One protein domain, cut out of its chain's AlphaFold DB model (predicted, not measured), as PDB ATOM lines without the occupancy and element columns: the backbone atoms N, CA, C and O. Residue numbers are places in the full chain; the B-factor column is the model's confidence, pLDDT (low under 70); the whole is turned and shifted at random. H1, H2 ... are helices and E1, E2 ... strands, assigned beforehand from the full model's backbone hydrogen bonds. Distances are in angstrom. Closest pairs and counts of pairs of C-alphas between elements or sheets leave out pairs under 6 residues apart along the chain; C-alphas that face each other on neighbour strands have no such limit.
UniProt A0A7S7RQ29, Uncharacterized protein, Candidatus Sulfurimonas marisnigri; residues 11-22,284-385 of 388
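Overview. This is residues 11 to 22 and 284 to 385 of the 388 residues of an uncharacterized protein of Candidatus Sulfurimonas marisnigri (UniProt A0A7S7RQ29). Two long helices, H2 and H4, cross near their middles as the core, with H1 and H3 packed on H2 and the small hairpin of E2 and E3 packed on H4, on the side away from H2. At one far end the short strands E1 and E4 pair beside the little helix H5. The printed part has 114 residues with five named helices and four named strands, in the order H1 E1 E2 E3 H2 H3 H4 H5 E4; the sheets E1 - E4 and E2 - E3 are both antiparallel, and the class is mostly helix. The whole is compact, with a radius of gyration of the C-alphas of 14.5 A, and spans 45 by 34 by 24 A.

Along the chain. H1, residues 11 to 16, begins with C-alpha 11 at (26.752, 26.533, -44.624). After the cut come the strands E1, residues 284 to 286, E2, residues 294 to 296, and E3, residues 302 to 304. H2, residues 313 to 328, is 23.0 A long and begins with C-alpha 313 at (29.746, 14.973, -55.396). H3, residues 333 to 346, is 20.5 A long, and H4, residues 356 to 371, is 21.7 A long. H5, residues 376 to 380, precedes E4, residues 382 to 384, which ends with C-alpha 384 at (30.460, -2.783, -35.954).

Arrangement. H2 is the hub, touching three helices. H1 touches it at a shallow tilt of 23 degrees, opposite ways, the closest C-alphas being those of Glu 16 and Thr 314, 4.6 A apart. H2 and H3 form a helical hairpin at a shallow tilt of 33 degrees, only just short of steep; their closest C-alphas, of Ile 323 and Ile 336, are 6.6 A apart. H4 touches residues 320 to 324 of H2, about perpendicular at 79 degrees, with the C-alphas of Met 320 and Tyr 362 closest at 5.1 A. The closest C-alphas of E2 and H4, Ser 295 and Ile 365, are 5.5 A apart. In the hairpin of E2 and E3, N 303 and O 295 are within hydrogen-bond range at 2.8 A. H4 and H5 are only just apart, at 8.2 A. Between E1 and E4, N 383 and O 285 are within hydrogen-bond range at 2.8 A. Every O i to N i+4 pair is within range in H2, H4 and H5, against 1 of 2 in H1 and 9 of 10 in H3.

Size, cuts and confidence. The C-alphas farthest apart, of Leu 284 and Lys 346, are 45.3 A from each other. Residues 23 to 283 are not printed, and C-alphas 22 and 284 are 25.2 A apart across this cut. Of the links that are printed whole, none is long. The mean pLDDT of the printed part is 84.2; residues 298, 307, 346 to 355 and 384 to 385 of the model are under 70.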
ATOM      1  N   LYS A  11      26.619  27.875 -45.212       91.38
ATOM      2  CA  LYS A  11      26.752  26.533 -44.624       91.38
ATOM      3  C   LYS A  11      26.560  25.361 -45.603       91.38
ATOM      4  O   LYS A  11      26.966  24.254 -45.280       91.38
ATOM      5  N   TYR A  12      25.937  25.572 -46.766       95.00
ATOM      6  CA  TYR A  12      25.812  24.543 -47.808       95.00
ATOM      7  C   TYR A  12      26.748  24.806 -48.991       95.00
ATOM      8  O   TYR A  12      27.324  23.865 -49.525       95.00
ATOM      9  N   THR A  13      26.950  26.065 -49.384       93.50
ATOM     10  CA  THR A  13      27.881  26.416 -50.472       93.50
ATOM     11  C   THR A  13      29.340  26.152 -50.085       93.50
ATOM     12  O   THR A  13      30.166  25.821 -50.932       93.50
ATOM     13  N   ASP A  14      29.678  26.216 -48.794       93.69
ATOM     14  CA  ASP A  14      31.015  25.872 -48.302       93.69
ATOM     15  C   ASP A  14      31.358  24.397 -48.544       93.69
ATOM     16  O   ASP A  14      32.508  24.081 -48.877       93.69
ATOM     17  N   ILE A  15      30.350  23.520 -48.426       95.44
ATOM     18  CA  ILE A  15      30.448  22.072 -48.660       95.44
ATOM     19  C   ILE A  15      30.774  21.800 -50.127       95.44
ATOM     20  O   ILE A  15      31.635  20.976 -50.430       95.44
ATOM     21  N   GLU A  16      30.143  22.536 -51.044       94.00
ATOM     22  CA  GLU A  16      30.394  22.449 -52.491       94.00
ATOM     23  C   GLU A  16      31.868  22.696 -52.827       94.00
ATOM     24  O   GLU A  16      32.427  22.068 -53.729       94.00
ATOM     25  N   GLY A  17      32.524  23.548 -52.036       93.62
ATOM     26  CA  GLY A  17      33.929  23.889 -52.180       93.62
ATOM     27  C   GLY A  17      34.929  22.893 -51.584       93.62
ATOM     28  O   GLY A  17      36.122  23.228 -51.591       93.62
ATOM     29  N   PHE A  18      34.509  21.751 -51.023       94.56
ATOM     30  CA  PHE A  18      35.429  20.732 -50.497       94.56
ATOM     31  C   PHE A  18      36.253  20.078 -51.613       94.56
ATOM     32  O   PHE A  18      35.769  19.829 -52.720       94.56
ATOM     33  N   LYS A  19      37.532  19.816 -51.337       93.81
ATOM     34  CA  LYS A  19      38.455  19.165 -52.276       93.81
ATOM     35  C   LYS A  19      38.476  17.643 -52.102       93.81
ATOM     36  O   LYS A  19      38.184  17.152 -51.015       93.81
ATOM     37  N   PRO A  20      38.855  16.874 -53.145       92.00
ATOM     38  CA  PRO A  20      38.891  15.412 -53.056       92.00
ATOM     39  C   PRO A  20      39.737  14.876 -51.893       92.00
ATOM     40  O   PRO A  20      39.335  13.908 -51.260       92.00
ATOM     41  N   TYR A  21      40.859  15.533 -51.577       90.06
ATOM     42  CA  TYR A  21      41.771  15.124 -50.503       90.06
ATOM     43  C   TYR A  21      41.243  15.382 -49.080       90.06
ATOM     44  O   TYR A  21      41.802  14.843 -48.136       90.06
ATOM     45  N   GLU A  22      40.196  16.197 -48.913       91.06
ATOM     46  CA  GLU A  22      39.594  16.529 -47.606       91.06
ATOM     47  C   GLU A  22      38.139  16.042 -47.497       91.06
ATOM     48  O   GLU A  22      37.480  16.253 -46.482       91.06
ATOM     49  N   LEU A 284      34.714  -7.258 -36.918       73.75
ATOM     50  CA  LEU A 284      34.315  -6.077 -37.679       73.75
ATOM     51  C   LEU A 284      34.112  -6.417 -39.149       73.75
ATOM     52  O   LEU A 284      34.788  -7.290 -39.679       73.75
ATOM     53  N   ASP A 285      33.233  -5.673 -39.813       73.88
ATOM     54  CA  ASP A 285      33.061  -5.743 -41.264       73.88
ATOM     55  C   ASP A 285      33.661  -4.508 -41.941       73.88
ATOM     56  O   ASP A 285      33.903  -3.473 -41.318       73.88
ATOM     57  N   LYS A 286      33.911  -4.581 -43.251       75.00
ATOM     58  CA  LYS A 286      34.443  -3.438 -44.004       75.00
ATOM     59  C   LYS A 286      33.385  -2.337 -44.128       75.00
ATOM     60  O   LYS A 286      32.280  -2.590 -44.609       75.00
ATOM     61  N   ALA A 287      33.742  -1.112 -43.741       76.31
ATOM     62  CA  ALA A 287      32.875   0.056 -43.896       76.31
ATOM     63  C   ALA A 287      32.573   0.388 -45.364       76.31
ATOM     64  O   ALA A 287      33.333   0.047 -46.276       76.31
ATOM     65  N   ASP A 288      31.471   1.107 -45.573       75.56
ATOM     66  CA  ASP A 288      31.173   1.697 -46.876       75.56
ATOM     67  C   ASP A 288      32.180   2.815 -47.192       75.56
ATOM     68  O   ASP A 288      32.621   3.552 -46.312       75.56
ATOM     69  N   ASP A 289      32.520   2.986 -48.471       80.12
ATOM     70  CA  ASP A 289      33.205   4.196 -48.934       80.12
ATOM     71  C   ASP A 289      32.183   5.344 -48.995       80.12
ATOM     72  O   ASP A 289      31.045   5.155 -49.429       80.12
ATOM     73  N   ILE A 290      32.601   6.567 -48.660       82.06
ATOM     74  CA  ILE A 290      31.842   7.798 -48.899       82.06
ATOM     75  C   ILE A 290      31.342   7.933 -50.354       82.06
ATOM     76  O   ILE A 290      30.434   8.711 -50.648       82.06
ATOM     77  N   ASN A 291      31.965   7.254 -51.319       76.88
ATOM     78  CA  ASN A 291      31.497   7.187 -52.707       76.88
ATOM     79  C   ASN A 291      30.249   6.311 -52.898       76.88
ATOM     80  O   ASN A 291      29.486   6.574 -53.822       76.88
ATOM     81  N   ASN A 292      30.032   5.320 -52.033       78.56
ATOM     82  CA  ASN A 292      29.015   4.277 -52.167       78.56
ATOM     83  C   ASN A 292      28.234   4.072 -50.856       78.56
ATOM     84  O   ASN A 292      27.927   2.944 -50.491       78.56
ATOM     85  N   MET A 293      27.919   5.153 -50.137       85.56
ATOM     86  CA  MET A 293      27.134   5.077 -48.899       85.56
ATOM     87  C   MET A 293      25.754   4.491 -49.173       85.56
ATOM     88  O   MET A 293      25.022   5.036 -49.998       85.56
ATOM     89  N   CYS A 294      25.358   3.435 -48.474       83.62
ATOM     90  CA  CYS A 294      24.054   2.812 -48.670       83.62
ATOM     91  C   CYS A 294      23.321   2.638 -47.350       83.62
ATOM     92  O   CYS A 294      23.926   2.310 -46.335       83.62
ATOM     93  N   SER A 295      22.000   2.784 -47.395       82.25
ATOM     94  CA  SER A 295      21.134   2.503 -46.253       82.25
ATOM     95  C   SER A 295      19.994   1.590 -46.673       82.25
ATOM     96  O   SER A 295      19.464   1.701 -47.784       82.25
ATOM     97  N   GLU A 296      19.610   0.687 -45.782       82.38
ATOM     98  CA  GLU A 296      18.462  -0.188 -45.983       82.38
ATOM     99  C   GLU A 296      17.162   0.532 -45.622       82.38
ATOM    100  O   GLU A 296      17.103   1.370 -44.719       82.38
ATOM    101  N   ASN A 297      16.096   0.227 -46.356       74.56
ATOM    102  CA  ASN A 297      14.755   0.659 -45.983       74.56
ATOM    103  C   ASN A 297      14.018  -0.444 -45.204       74.56
ATOM    104  O   ASN A 297      14.495  -1.565 -45.080       74.56
ATOM    105  N   ARG A 298      12.798  -0.149 -44.736       66.81
ATOM    106  CA  ARG A 298      11.951  -1.097 -43.978       66.81
ATOM    107  C   ARG A 298      11.644  -2.421 -44.698       66.81
ATOM    108  O   ARG A 298      11.177  -3.346 -44.053       66.81
ATOM    109  N   ASN A 299      11.876  -2.495 -46.009       71.06
ATOM    110  CA  ASN A 299      11.648  -3.686 -46.826       71.06
ATOM    111  C   ASN A 299      12.972  -4.376 -47.209       71.06
ATOM    112  O   ASN A 299      12.987  -5.122 -48.186       71.06
ATOM    113  N   SER A 300      14.079  -4.061 -46.523       71.62
ATOM    114  CA  SER A 300      15.436  -4.568 -46.795       71.62
ATOM    115  C   SER A 300      15.945  -4.287 -48.216       71.62
ATOM    116  O   SER A 300      16.853  -4.945 -48.715       71.62
ATOM    117  N   ASN A 301      15.381  -3.279 -48.891       76.62
ATOM    118  CA  ASN A 301      15.885  -2.827 -50.184       76.62
ATOM    119  C   ASN A 301      16.960  -1.760 -49.965       76.62
ATOM    120  O   ASN A 301      16.683  -0.691 -49.410       76.62
ATOM    121  N   LEU A 302      18.162  -2.030 -50.469       81.81
ATOM    122  CA  LEU A 302      19.313  -1.143 -50.360       81.81
ATOM    123  C   LEU A 302      19.127   0.134 -51.200       81.81
ATOM    124  O   LEU A 302      18.777   0.092 -52.385       81.81
ATOM    125  N   LYS A 303      19.374   1.297 -50.593       81.94
ATOM    126  CA  LYS A 303      19.366   2.604 -51.257       81.94
ATOM    127  C   LYS A 303      20.742   3.251 -51.118       81.94
ATOM    128  O   LYS A 303      21.074   3.812 -50.082       81.94
ATOM    129  N   CYS A 304      21.517   3.201 -52.197       82.12
ATOM    130  CA  CYS A 304      22.904   3.674 -52.239       82.12
ATOM    131  C   CYS A 304      23.043   5.064 -52.818       82.12
ATOM    132  O   CYS A 304      22.554   5.264 -53.915       82.12
ATOM    133  N   PHE A 305      23.719   5.995 -52.160       78.50
ATOM    134  CA  PHE A 305      23.977   7.360 -52.603       78.50
ATOM    135  C   PHE A 305      24.362   7.414 -54.088       78.50
ATOM    136  O   PHE A 305      25.497   7.176 -54.481       78.50
ATOM    137  N   GLU A 306      23.379   7.709 -54.939       70.62
ATOM    138  CA  GLU A 306      23.576   7.774 -56.382       70.62
ATOM    139  C   GLU A 306      23.617   9.228 -56.806       70.62
ATOM    140  O   GLU A 306      22.886  10.095 -56.308       70.62
ATOM    141  N   GLY A 307      24.479   9.493 -57.776       61.34
ATOM    142  CA  GLY A 307      24.645  10.827 -58.294       61.34
ATOM    143  C   GLY A 307      23.482  11.273 -59.169       61.34
ATOM    144  O   GLY A 307      23.271  10.707 -60.238       61.34
ATOM    145  N   ARG A 308      22.821  12.389 -58.819       72.12
ATOM    146  CA  ARG A 308      22.142  13.216 -59.834       72.12
ATOM    147  C   ARG A 308      23.134  13.539 -60.960       72.12
ATOM    148  O   ARG A 308      24.252  13.998 -60.700       72.12
ATOM    149  N   LYS A 309      22.743  13.271 -62.209       70.62
ATOM    150  CA  LYS A 309      23.536  13.658 -63.386       70.62
ATOM    151  C   LYS A 309      23.628  15.184 -63.443       70.62
ATOM    152  O   LYS A 309      22.612  15.853 -63.283       70.62
ATOM    153  N   GLY A 310      24.830  15.701 -63.684       74.81
ATOM    154  CA  GLY A 310      25.095  17.140 -63.781       74.81
ATOM    155  C   GLY A 310      25.529  17.814 -62.478       74.81
ATOM    156  O   GLY A 310      26.035  18.921 -62.562       74.81
ATOM    157  N   LEU A 311      25.401  17.148 -61.322       82.75
ATOM    158  CA  LEU A 311      25.926  17.654 -60.050       82.75
ATOM    159  C   LEU A 311      27.245  16.977 -59.667       82.75
ATOM    160  O   LEU A 311      27.421  15.758 -59.832       82.75
ATOM    161  N   THR A 312      28.148  17.761 -59.096       88.12
ATOM    162  CA  THR A 312      29.350  17.299 -58.411       88.12
ATOM    163  C   THR A 312      28.986  16.493 -57.163       88.12
ATOM    164  O   THR A 312      27.839  16.448 -56.711       88.12
ATOM    165  N   LYS A 313      29.964  15.775 -56.607       88.44
ATOM    166  CA  LYS A 313      29.746  14.973 -55.396       88.44
ATOM    167  C   LYS A 313      29.437  15.850 -54.178       88.44
ATOM    168  O   LYS A 313      28.571  15.504 -53.380       88.44
ATOM    169  N   THR A 314      30.111  16.986 -54.064       92.38
ATOM    170  CA  THR A 314      29.954  17.923 -52.952       92.38
ATOM    171  C   THR A 314      28.603  18.639 -52.990       92.38
ATOM    172  O   THR A 314      27.944  18.723 -51.958       92.38
ATOM    173  N   GLU A 315      28.111  19.027 -54.171       91.56
ATOM    174  CA  GLU A 315      26.747  19.565 -54.356       91.56
ATOM    175  C   GLU A 315      25.661  18.587 -53.903       91.56
ATOM    176  O   GLU A 315      24.677  18.982 -53.279       91.56
ATOM    177  N   LYS A 316      25.846  17.289 -54.160       91.25
ATOM    178  CA  LYS A 316      24.893  16.258 -53.729       91.25
ATOM    179  C   LYS A 316      24.862  16.104 -52.213       91.25
ATOM    180  O   LYS A 316      23.786  15.936 -51.645       91.25
ATOM    181  N   PHE A 317      26.018  16.169 -51.553       94.25
ATOM    182  CA  PHE A 317      26.064  16.180 -50.092       94.25
ATOM    183  C   PHE A 317      25.424  17.441 -49.518       94.25
ATOM    184  O   PHE A 317      24.642  17.345 -48.578       94.25
ATOM    185  N   ALA A 318      25.689  18.603 -50.112       94.94
ATOM    186  CA  ALA A 318      25.054  19.851 -49.712       94.94
ATOM    187  C   ALA A 318      23.517  19.784 -49.853       94.94
ATOM    188  O   ALA A 318      22.803  20.176 -48.930       94.94
ATOM    189  N   ASP A 319      22.997  19.194 -50.938       93.50
ATOM    190  CA  ASP A 319      21.562  18.913 -51.107       93.50
ATOM    191  C   ASP A 319      21.030  17.947 -50.035       93.50
ATOM    192  O   ASP A 319      19.974  18.193 -49.449       93.50
ATOM    193  N   MET A 320      21.755  16.861 -49.752       95.06
ATOM    194  CA  MET A 320      21.387  15.878 -48.729       95.06
ATOM    195  C   MET A 320      21.287  16.516 -47.335       95.06
ATOM    196  O   MET A 320      20.293  16.311 -46.635       95.06
ATOM    197  N   PHE A 321      22.275  17.324 -46.947       96.62
ATOM    198  CA  PHE A 321      22.265  18.037 -45.671       96.62
ATOM    199  C   PHE A 321      21.177  19.108 -45.615       96.62
ATOM    200  O   PHE A 321      20.507  19.231 -44.594       96.62
ATOM    201  N   PHE A 322      20.929  19.834 -46.710       96.06
ATOM    202  CA  PHE A 322      19.813  20.780 -46.787       96.06
ATOM    203  C   PHE A 322      18.466  20.091 -46.565       96.06
ATOM    204  O   PHE A 322      17.649  20.571 -45.779       96.06
ATOM    205  N   ILE A 323      18.238  18.948 -47.215       95.38
ATOM    206  CA  ILE A 323      17.016  18.153 -47.037       95.38
ATOM    207  C   ILE A 323      16.849  17.740 -45.572       95.38
ATOM    208  O   ILE A 323      15.765  17.907 -45.009       95.38
ATOM    209  N   TYR A 324      17.914  17.221 -44.959       96.81
ATOM    210  CA  TYR A 324      17.905  16.791 -43.565       96.81
ATOM    211  C   TYR A 324      17.588  17.950 -42.604       96.81
ATOM    212  O   TYR A 324      16.663  17.838 -41.793       96.81
ATOM    213  N   ASP A 325      18.289  19.078 -42.743       96.50
ATOM    214  CA  ASP A 325      18.120  20.264 -41.899       96.50
ATOM    215  C   ASP A 325      16.691  20.827 -42.003       96.50
ATOM    216  O   ASP A 325      16.050  21.118 -40.991       96.50
ATOM    217  N   MET A 326      16.152  20.934 -43.224       95.19
ATOM    218  CA  MET A 326      14.804  21.465 -43.460       95.19
ATOM    219  C   MET A 326      13.715  20.548 -42.895       95.19
ATOM    220  O   MET A 326      12.728  21.037 -42.343       95.19
ATOM    221  N   ILE A 327      13.898  19.226 -42.977       95.31
ATOM    222  CA  ILE A 327      12.972  18.270 -42.360       95.31
ATOM    223  C   ILE A 327      13.002  18.368 -40.840       95.31
ATOM    224  O   ILE A 327      11.939  18.377 -40.218       95.31
ATOM    225  N   LYS A 328      14.187  18.500 -40.232       94.06
ATOM    226  CA  LYS A 328      14.294  18.742 -38.786       94.06
ATOM    227  C   LYS A 328      13.604  20.038 -38.363       94.06
ATOM    228  O   LYS A 328      13.017  20.087 -37.289       94.06
ATOM    229  N   ALA A 329      13.626  21.056 -39.218       93.19
ATOM    230  CA  ALA A 329      12.933  22.320 -38.996       93.19
ATOM    231  C   ALA A 329      11.423  22.285 -39.329       93.19
ATOM    232  O   ALA A 329      10.780  23.335 -39.370       93.19
ATOM    233  N   GLY A 330      10.847  21.104 -39.585       94.38
ATOM    234  CA  GLY A 330       9.408  20.921 -39.796       94.38
ATOM    235  C   GLY A 330       8.901  21.332 -41.181       94.38
ATOM    236  O   GLY A 330       7.700  21.536 -41.353       94.38
ATOM    237  N   LYS A 331       9.784  21.473 -42.176       94.19
ATOM    238  CA  LYS A 331       9.393  21.825 -43.549       94.19
ATOM    239  C   LYS A 331       8.861  20.623 -44.312       94.19
ATOM    240  O   LYS A 331       9.344  19.501 -44.164       94.19
ATOM    241  N   ILE A 332       7.878  20.874 -45.172       93.12
ATOM    242  CA  ILE A 332       7.263  19.833 -45.999       93.12
ATOM    243  C   ILE A 332       8.089  19.564 -47.264       93.12
ATOM    244  O   ILE A 332       8.764  20.447 -47.794       93.12
ATOM    245  N   LYS A 333       8.002  18.334 -47.785       92.50
ATOM    246  CA  LYS A 333       8.776  17.861 -48.949       92.50
ATOM    247  C   LYS A 333       8.667  18.785 -50.168       92.50
ATOM    248  O   LYS A 333       9.680  19.074 -50.795       92.50
ATOM    249  N   SER A 334       7.469  19.273 -50.493       89.88
ATOM    250  CA  SER A 334       7.247  20.146 -51.656       89.88
ATOM    251  C   SER A 334       8.014  21.468 -51.568       89.88
ATOM    252  O   SER A 334       8.626  21.878 -52.550       89.88
ATOM    253  N   GLU A 335       8.047  22.110 -50.397       91.19
ATOM    254  CA  GLU A 335       8.800  23.353 -50.179       91.19
ATOM    255  C   GLU A 335      10.304  23.145 -50.377       91.19
ATOM    256  O   GLU A 335      10.979  23.976 -50.987       91.19
ATOM    257  N   ILE A 336      10.821  22.014 -49.893       92.56
ATOM    258  CA  ILE A 336      12.239  21.659 -49.998       92.56
ATOM    259  C   ILE A 336      12.622  21.418 -51.461       92.56
ATOM    260  O   ILE A 336      13.629  21.952 -51.921       92.56
ATOM    261  N   LEU A 337      11.804  20.664 -52.203       89.56
ATOM    262  CA  LEU A 337      12.025  20.406 -53.628       89.56
ATOM    263  C   LEU A 337      12.030  21.703 -54.446       89.56
ATOM    264  O   LEU A 337      12.952  21.925 -55.223       89.56
ATOM    265  N   ILE A 338      11.074  22.606 -54.197       88.06
ATOM    266  CA  ILE A 338      11.026  23.924 -54.853       88.06
ATOM    267  C   ILE A 338      12.288  24.741 -54.546       88.06
ATOM    268  O   ILE A 338      12.795  25.445 -55.418       88.06
ATOM    269  N   ALA A 339      12.793  24.690 -53.311       90.19
ATOM    270  CA  ALA A 339      14.003  25.413 -52.932       90.19
ATOM    271  C   ALA A 339      15.262  24.861 -53.621       90.19
ATOM    272  O   ALA A 339      16.127  25.647 -54.004       90.19
ATOM    273  N   LEU A 340      15.347  23.539 -53.796       89.25
ATOM    274  CA  LEU A 340      16.431  22.875 -54.522       89.25
ATOM    275  C   LEU A 340      16.383  23.195 -56.018       89.25
ATOM    276  O   LEU A 340      17.395  23.607 -56.576       89.25
ATOM    277  N   ASP A 341      15.214  23.069 -56.651       85.31
ATOM    278  CA  ASP A 341      15.052  23.387 -58.073       85.31
ATOM    279  C   ASP A 341      15.404  24.862 -58.338       85.31
ATOM    280  O   ASP A 341      16.241  25.155 -59.185       85.31
ATOM    281  N   LYS A 342      14.905  25.797 -57.513       86.00
ATOM    282  CA  LYS A 342      15.250  27.230 -57.619       86.00
ATOM    283  C   LYS A 342      16.738  27.537 -57.461       86.00
ATOM    284  O   LYS A 342      17.179  28.576 -57.951       86.00
ATOM    285  N   TYR A 343      17.477  26.736 -56.696       88.19
ATOM    286  CA  TYR A 343      18.919  26.909 -56.537       88.19
ATOM    287  C   TYR A 343      19.636  26.476 -57.818       88.19
ATOM    288  O   TYR A 343      20.328  27.279 -58.433       88.19
ATOM    289  N   HIS A 344      19.358  25.256 -58.282       84.12
ATOM    290  CA  HIS A 344      20.018  24.668 -59.450       84.12
ATOM    291  C   HIS A 344      19.623  25.332 -60.782       84.12
ATOM    292  O   HIS A 344      20.442  25.391 -61.699       84.12
ATOM    293  N   ASP A 345      18.412  25.894 -60.882       79.62
ATOM    294  CA  ASP A 345      17.955  26.655 -62.056       79.62
ATOM    295  C   ASP A 345      18.739  27.964 -62.250       79.62
ATOM    296  O   ASP A 345      18.951  28.401 -63.383       79.62
ATOM    297  N   LYS A 346      19.188  28.605 -61.160       68.44
ATOM    298  CA  LYS A 346      19.932  29.876 -61.225       68.44
ATOM    299  C   LYS A 346      21.341  29.717 -61.785       68.44
ATOM    300  O   LYS A 346      21.840  30.647 -62.414       68.44
ATOM    301  N   ASP A 347      21.938  28.544 -61.617       61.94
ATOM    302  CA  ASP A 347      23.321  28.271 -62.012       61.94
ATOM    303  C   ASP A 347      23.434  27.690 -63.436       61.94
ATOM    304  O   ASP A 347      24.487  27.193 -63.833       61.94
ATOM    305  N   ASN A 348      22.356  27.742 -64.239       61.66
ATOM    306  CA  ASN A 348      22.262  27.120 -65.573       61.66
ATOM    307  C   ASN A 348      22.595  25.615 -65.586       61.66
ATOM    308  O   ASN A 348      22.854  25.032 -66.649       61.66
ATOM    309  N   ILE A 349      22.571  24.951 -64.428       60.38
ATOM    310  CA  ILE A 349      22.816  23.519 -64.354       60.38
ATOM    311  C   ILE A 349      21.551  22.845 -64.879       60.38
ATOM    312  O   ILE A 349      20.520  22.816 -64.210       60.38
ATOM    313  N   LYS A 350      21.620  22.272 -66.089       55.31
ATOM    314  CA  LYS A 350      20.560  21.420 -66.663       55.31
ATOM    315  C   LYS A 350      20.455  20.106 -65.880       55.31
ATOM    316  O   LYS A 350      20.709  19.023 -66.410       55.31
ATOM    317  N   THR A 351      20.120  20.182 -64.597       55.41
ATOM    318  CA  THR A 351      19.746  19.010 -63.822       55.41
ATOM    319  C   THR A 351      18.347  18.593 -64.265       55.41
ATOM    320  O   THR A 351      17.465  19.424 -64.472       55.41
ATOM    321  N   LYS A 352      18.112  17.292 -64.457       54.94
ATOM    322  CA  LYS A 352      16.727  16.799 -64.521       54.94
ATOM    323  C   LYS A 352      16.059  17.174 -63.194       54.94
ATOM    324  O   LYS A 352      16.699  16.943 -62.169       54.94
ATOM    325  N   SER A 353      14.835  17.720 -63.219       59.22
ATOM    326  CA  SER A 353      14.034  18.109 -62.034       59.22
ATOM    327  C   SER A 353      14.249  17.161 -60.851       59.22
ATOM    328  O   SER A 353      14.362  15.945 -61.049       59.22
ATOM    329  N   PHE A 354      14.370  17.692 -59.632       68.38
ATOM    330  CA  PHE A 354      14.640  16.882 -58.447       68.38
ATOM    331  C   PHE A 354      13.497  15.875 -58.206       68.38
ATOM    332  O   PHE A 354      12.415  16.231 -57.745       68.38
ATOM    333  N   HIS A 355      13.713  14.597 -58.542       69.06
ATOM    334  CA  HIS A 355      12.677  13.568 -58.404       69.06
ATOM    335  C   HIS A 355      12.463  13.203 -56.930       69.06
ATOM    336  O   HIS A 355      13.413  13.112 -56.148       69.06
ATOM    337  N   GLY A 356      11.205  12.931 -56.568       74.44
ATOM    338  CA  GLY A 356      10.813  12.537 -55.212       74.44
ATOM    339  C   GLY A 356      11.598  11.341 -54.660       74.44
ATOM    340  O   GLY A 356      11.869  11.317 -53.463       74.44
ATOM    341  N   ASP A 357      12.038  10.423 -55.522       82.00
ATOM    342  CA  ASP A 357      12.831   9.249 -55.136       82.00
ATOM    343  C   ASP A 357      14.241   9.615 -54.654       82.00
ATOM    344  O   ASP A 357      14.747   9.032 -53.695       82.00
ATOM    345  N   THR A 358      14.889  10.600 -55.291       84.69
ATOM    346  CA  THR A 358      16.206  11.091 -54.854       84.69
ATOM    347  C   THR A 358      16.100  11.757 -53.488       84.69
ATOM    348  O   THR A 358      16.985  11.588 -52.654       84.69
ATOM    349  N   TYR A 359      14.992  12.455 -53.236       89.69
ATOM    350  CA  TYR A 359      14.729  13.092 -51.948       89.69
ATOM    351  C   TYR A 359      14.634  12.047 -50.841       89.69
ATOM    352  O   TYR A 359      15.336  12.151 -49.837       89.69
ATOM    353  N   ASP A 360      13.797  11.024 -51.041       89.31
ATOM    354  CA  ASP A 360      13.554  10.005 -50.018       89.31
ATOM    355  C   ASP A 360      14.837   9.228 -49.716       89.31
ATOM    356  O   ASP A 360      15.135   8.913 -48.567       89.31
ATOM    357  N   LYS A 361      15.643   8.996 -50.752       89.56
ATOM    358  CA  LYS A 361      16.952   8.361 -50.666       89.56
ATOM    359  C   LYS A 361      17.974   9.194 -49.891       89.56
ATOM    360  O   LYS A 361      18.612   8.665 -48.989       89.56
ATOM    361  N   TYR A 362      18.122  10.479 -50.214       92.50
ATOM    362  CA  TYR A 362      19.044  11.371 -49.499       92.50
ATOM    363  C   TYR A 362      18.628  11.530 -48.039       92.50
ATOM    364  O   TYR A 362      19.473  11.447 -47.153       92.50
ATOM    365  N   LEU A 363      17.329  11.675 -47.774       93.81
ATOM    366  CA  LEU A 363      16.818  11.757 -46.411       93.81
ATOM    367  C   LEU A 363      17.051  10.459 -45.625       93.81
ATOM    368  O   LEU A 363      17.390  10.528 -44.446       93.81
ATOM    369  N   LEU A 364      16.871   9.293 -46.256       93.31
ATOM    370  CA  LEU A 364      17.130   7.992 -45.633       93.31
ATOM    371  C   LEU A 364      18.602   7.859 -45.230       93.31
ATOM    372  O   LEU A 364      18.881   7.594 -44.066       93.31
ATOM    373  N   ILE A 365      19.518   8.119 -46.166       93.06
ATOM    374  CA  ILE A 365      20.967   8.036 -45.930       93.06
ATOM    375  C   ILE A 365      21.399   9.044 -44.865       93.06
ATOM    376  O   ILE A 365      22.120   8.689 -43.939       93.06
ATOM    377  N   ALA A 366      20.921  10.290 -44.944       95.38
ATOM    378  CA  ALA A 366      21.237  11.305 -43.946       95.38
ATOM    379  C   ALA A 366      20.777  10.882 -42.548       95.38
ATOM    380  O   ALA A 366      21.538  10.996 -41.596       95.38
ATOM    381  N   LYS A 367      19.548  10.370 -42.410       95.38
ATOM    382  CA  LYS A 367      19.038   9.901 -41.116       95.38
ATOM    383  C   LYS A 367      19.863   8.749 -40.566       95.38
ATOM    384  O   LYS A 367      20.157   8.771 -39.381       95.38
ATOM    385  N   ASP A 368      20.211   7.786 -41.405       93.56
ATOM    386  CA  ASP A 368      21.000   6.632 -40.992       93.56
ATOM    387  C   ASP A 368      22.396   7.059 -40.525       93.56
ATOM    388  O   ASP A 368      22.766   6.869 -39.371       93.56
ATOM    389  N   TYR A 369      23.133   7.775 -41.373       94.25
ATOM    390  CA  TYR A 369      24.491   8.184 -41.042       94.25
ATOM    391  C   TYR A 369      24.548   9.184 -39.893       94.25
ATOM    392  O   TYR A 369      25.422   9.048 -39.045       94.25
ATOM    393  N   ILE A 370      23.627  10.151 -39.820       96.12
ATOM    394  CA  ILE A 370      23.644  11.198 -38.789       96.12
ATOM    395  C   ILE A 370      23.032  10.703 -37.480       96.12
ATOM    396  O   ILE A 370      23.676  10.817 -36.441       96.12
ATOM    397  N   ASN A 371      21.800  10.184 -37.491       95.06
ATOM    398  CA  ASN A 371      21.095   9.850 -36.246       95.06
ATOM    399  C   ASN A 371      21.575   8.534 -35.638       95.06
ATOM    400  O   ASN A 371      21.640   8.450 -34.414       95.06
ATOM    401  N   ASN A 372      21.913   7.545 -36.470       92.69
ATOM    402  CA  ASN A 372      22.453   6.265 -36.001       92.69
ATOM    403  C   ASN A 372      23.985   6.286 -35.927       92.69
ATOM    404  O   ASN A 372      24.599   5.246 -35.724       92.69
ATOM    405  N   GLU A 373      24.610   7.457 -36.111       92.75
ATOM    406  CA  GLU A 373      26.060   7.662 -35.982       92.75
ATOM    407  C   GLU A 373      26.904   6.791 -36.929       92.75
ATOM    408  O   GLU A 373      28.106   6.612 -36.733       92.75
ATOM    409  N   ARG A 374      26.303   6.293 -38.014       91.56
ATOM    410  CA  ARG A 374      26.971   5.416 -38.982       91.56
ATOM    411  C   ARG A 374      28.074   6.126 -39.780       91.56
ATOM    412  O   ARG A 374      28.930   5.483 -40.377       91.56
ATOM    413  N   TYR A 375      28.144   7.462 -39.724       92.19
ATOM    414  CA  TYR A 375      29.296   8.227 -40.227       92.19
ATOM    415  C   TYR A 375      30.626   7.823 -39.581       92.19
ATOM    416  O   TYR A 375      31.672   8.001 -40.204       92.19
ATOM    417  N   LYS A 376      30.608   7.271 -38.359       88.69
ATOM    418  CA  LYS A 376      31.811   6.806 -37.653       88.69
ATOM    419  C   LYS A 376      32.543   5.716 -38.439       88.69
ATOM    420  O   LYS A 376      33.773   5.663 -38.429       88.69
ATOM    421  N   GLU A 377      31.806   4.904 -39.194       87.25
ATOM    422  CA  GLU A 377      32.356   3.858 -40.063       87.25
ATOM    423  C   GLU A 377      33.238   4.444 -41.177       87.25
ATOM    424  O   GLU A 377      34.231   3.835 -41.569       87.25
ATOM    425  N   LEU A 378      32.936   5.660 -41.654       87.56
ATOM    426  CA  LEU A 378      33.683   6.317 -42.737       87.56
ATOM    427  C   LEU A 378      35.088   6.772 -42.310       87.56
ATOM    428  O   LEU A 378      35.958   6.939 -43.163       87.56
ATOM    429  N   ILE A 379      35.304   6.996 -41.011       83.44
ATOM    430  CA  ILE A 379      36.610   7.374 -40.441       83.44
ATOM    431  C   ILE A 379      37.360   6.153 -39.950       83.44
ATOM    432  O   ILE A 379      38.554   6.008 -40.203       83.44
ATOM    433  N   THR A 380      36.652   5.262 -39.263       79.00
ATOM    434  CA  THR A 380      37.257   4.070 -38.676       79.00
ATOM    435  C   THR A 380      37.572   3.005 -39.729       79.00
ATOM    436  O   THR A 380      38.488   2.208 -39.538       79.00
ATOM    437  N   GLY A 381      36.863   3.005 -40.862       77.12
ATOM    438  CA  GLY A 381      37.022   2.018 -41.932       77.12
ATOM    439  C   GLY A 381      36.411   0.654 -41.601       77.12
ATOM    440  O   GLY A 381      36.680  -0.324 -42.306       77.12
ATOM    441  N   VAL A 382      35.606   0.583 -40.537       75.31
ATOM    442  CA  VAL A 382      34.999  -0.637 -39.998       75.31
ATOM    443  C   VAL A 382      33.534  -0.416 -39.650       75.31
ATOM    444  O   VAL A 382      33.172   0.627 -39.111       75.31
ATOM    445  N   LYS A 383      32.692  -1.404 -39.948       79.56
ATOM    446  CA  LYS A 383      31.341  -1.517 -39.397       79.56
ATOM    447  C   LYS A 383      31.440  -2.317 -38.112       79.56
ATOM    448  O   LYS A 383      32.130  -3.340 -38.076       79.56
ATOM    449  N   LYS A 384      30.728  -1.882 -37.074       64.75
ATOM    450  CA  LYS A 384      30.460  -2.783 -35.954       64.75
ATOM    451  C   LYS A 384      29.526  -3.861 -36.477       64.75
ATOM    452  O   LYS A 384      28.470  -3.533 -37.013       64.75
ATOM    453  N   SER A 385      29.942  -5.119 -36.366       56.56
ATOM    454  CA  SER A 385      29.033  -6.225 -36.637       56.56
ATOM    455  C   SER A 385      27.821  -6.052 -35.719       56.56
ATOM    456  O   SER A 385      27.967  -5.767 -34.525       56.56
TER     457      SER A 385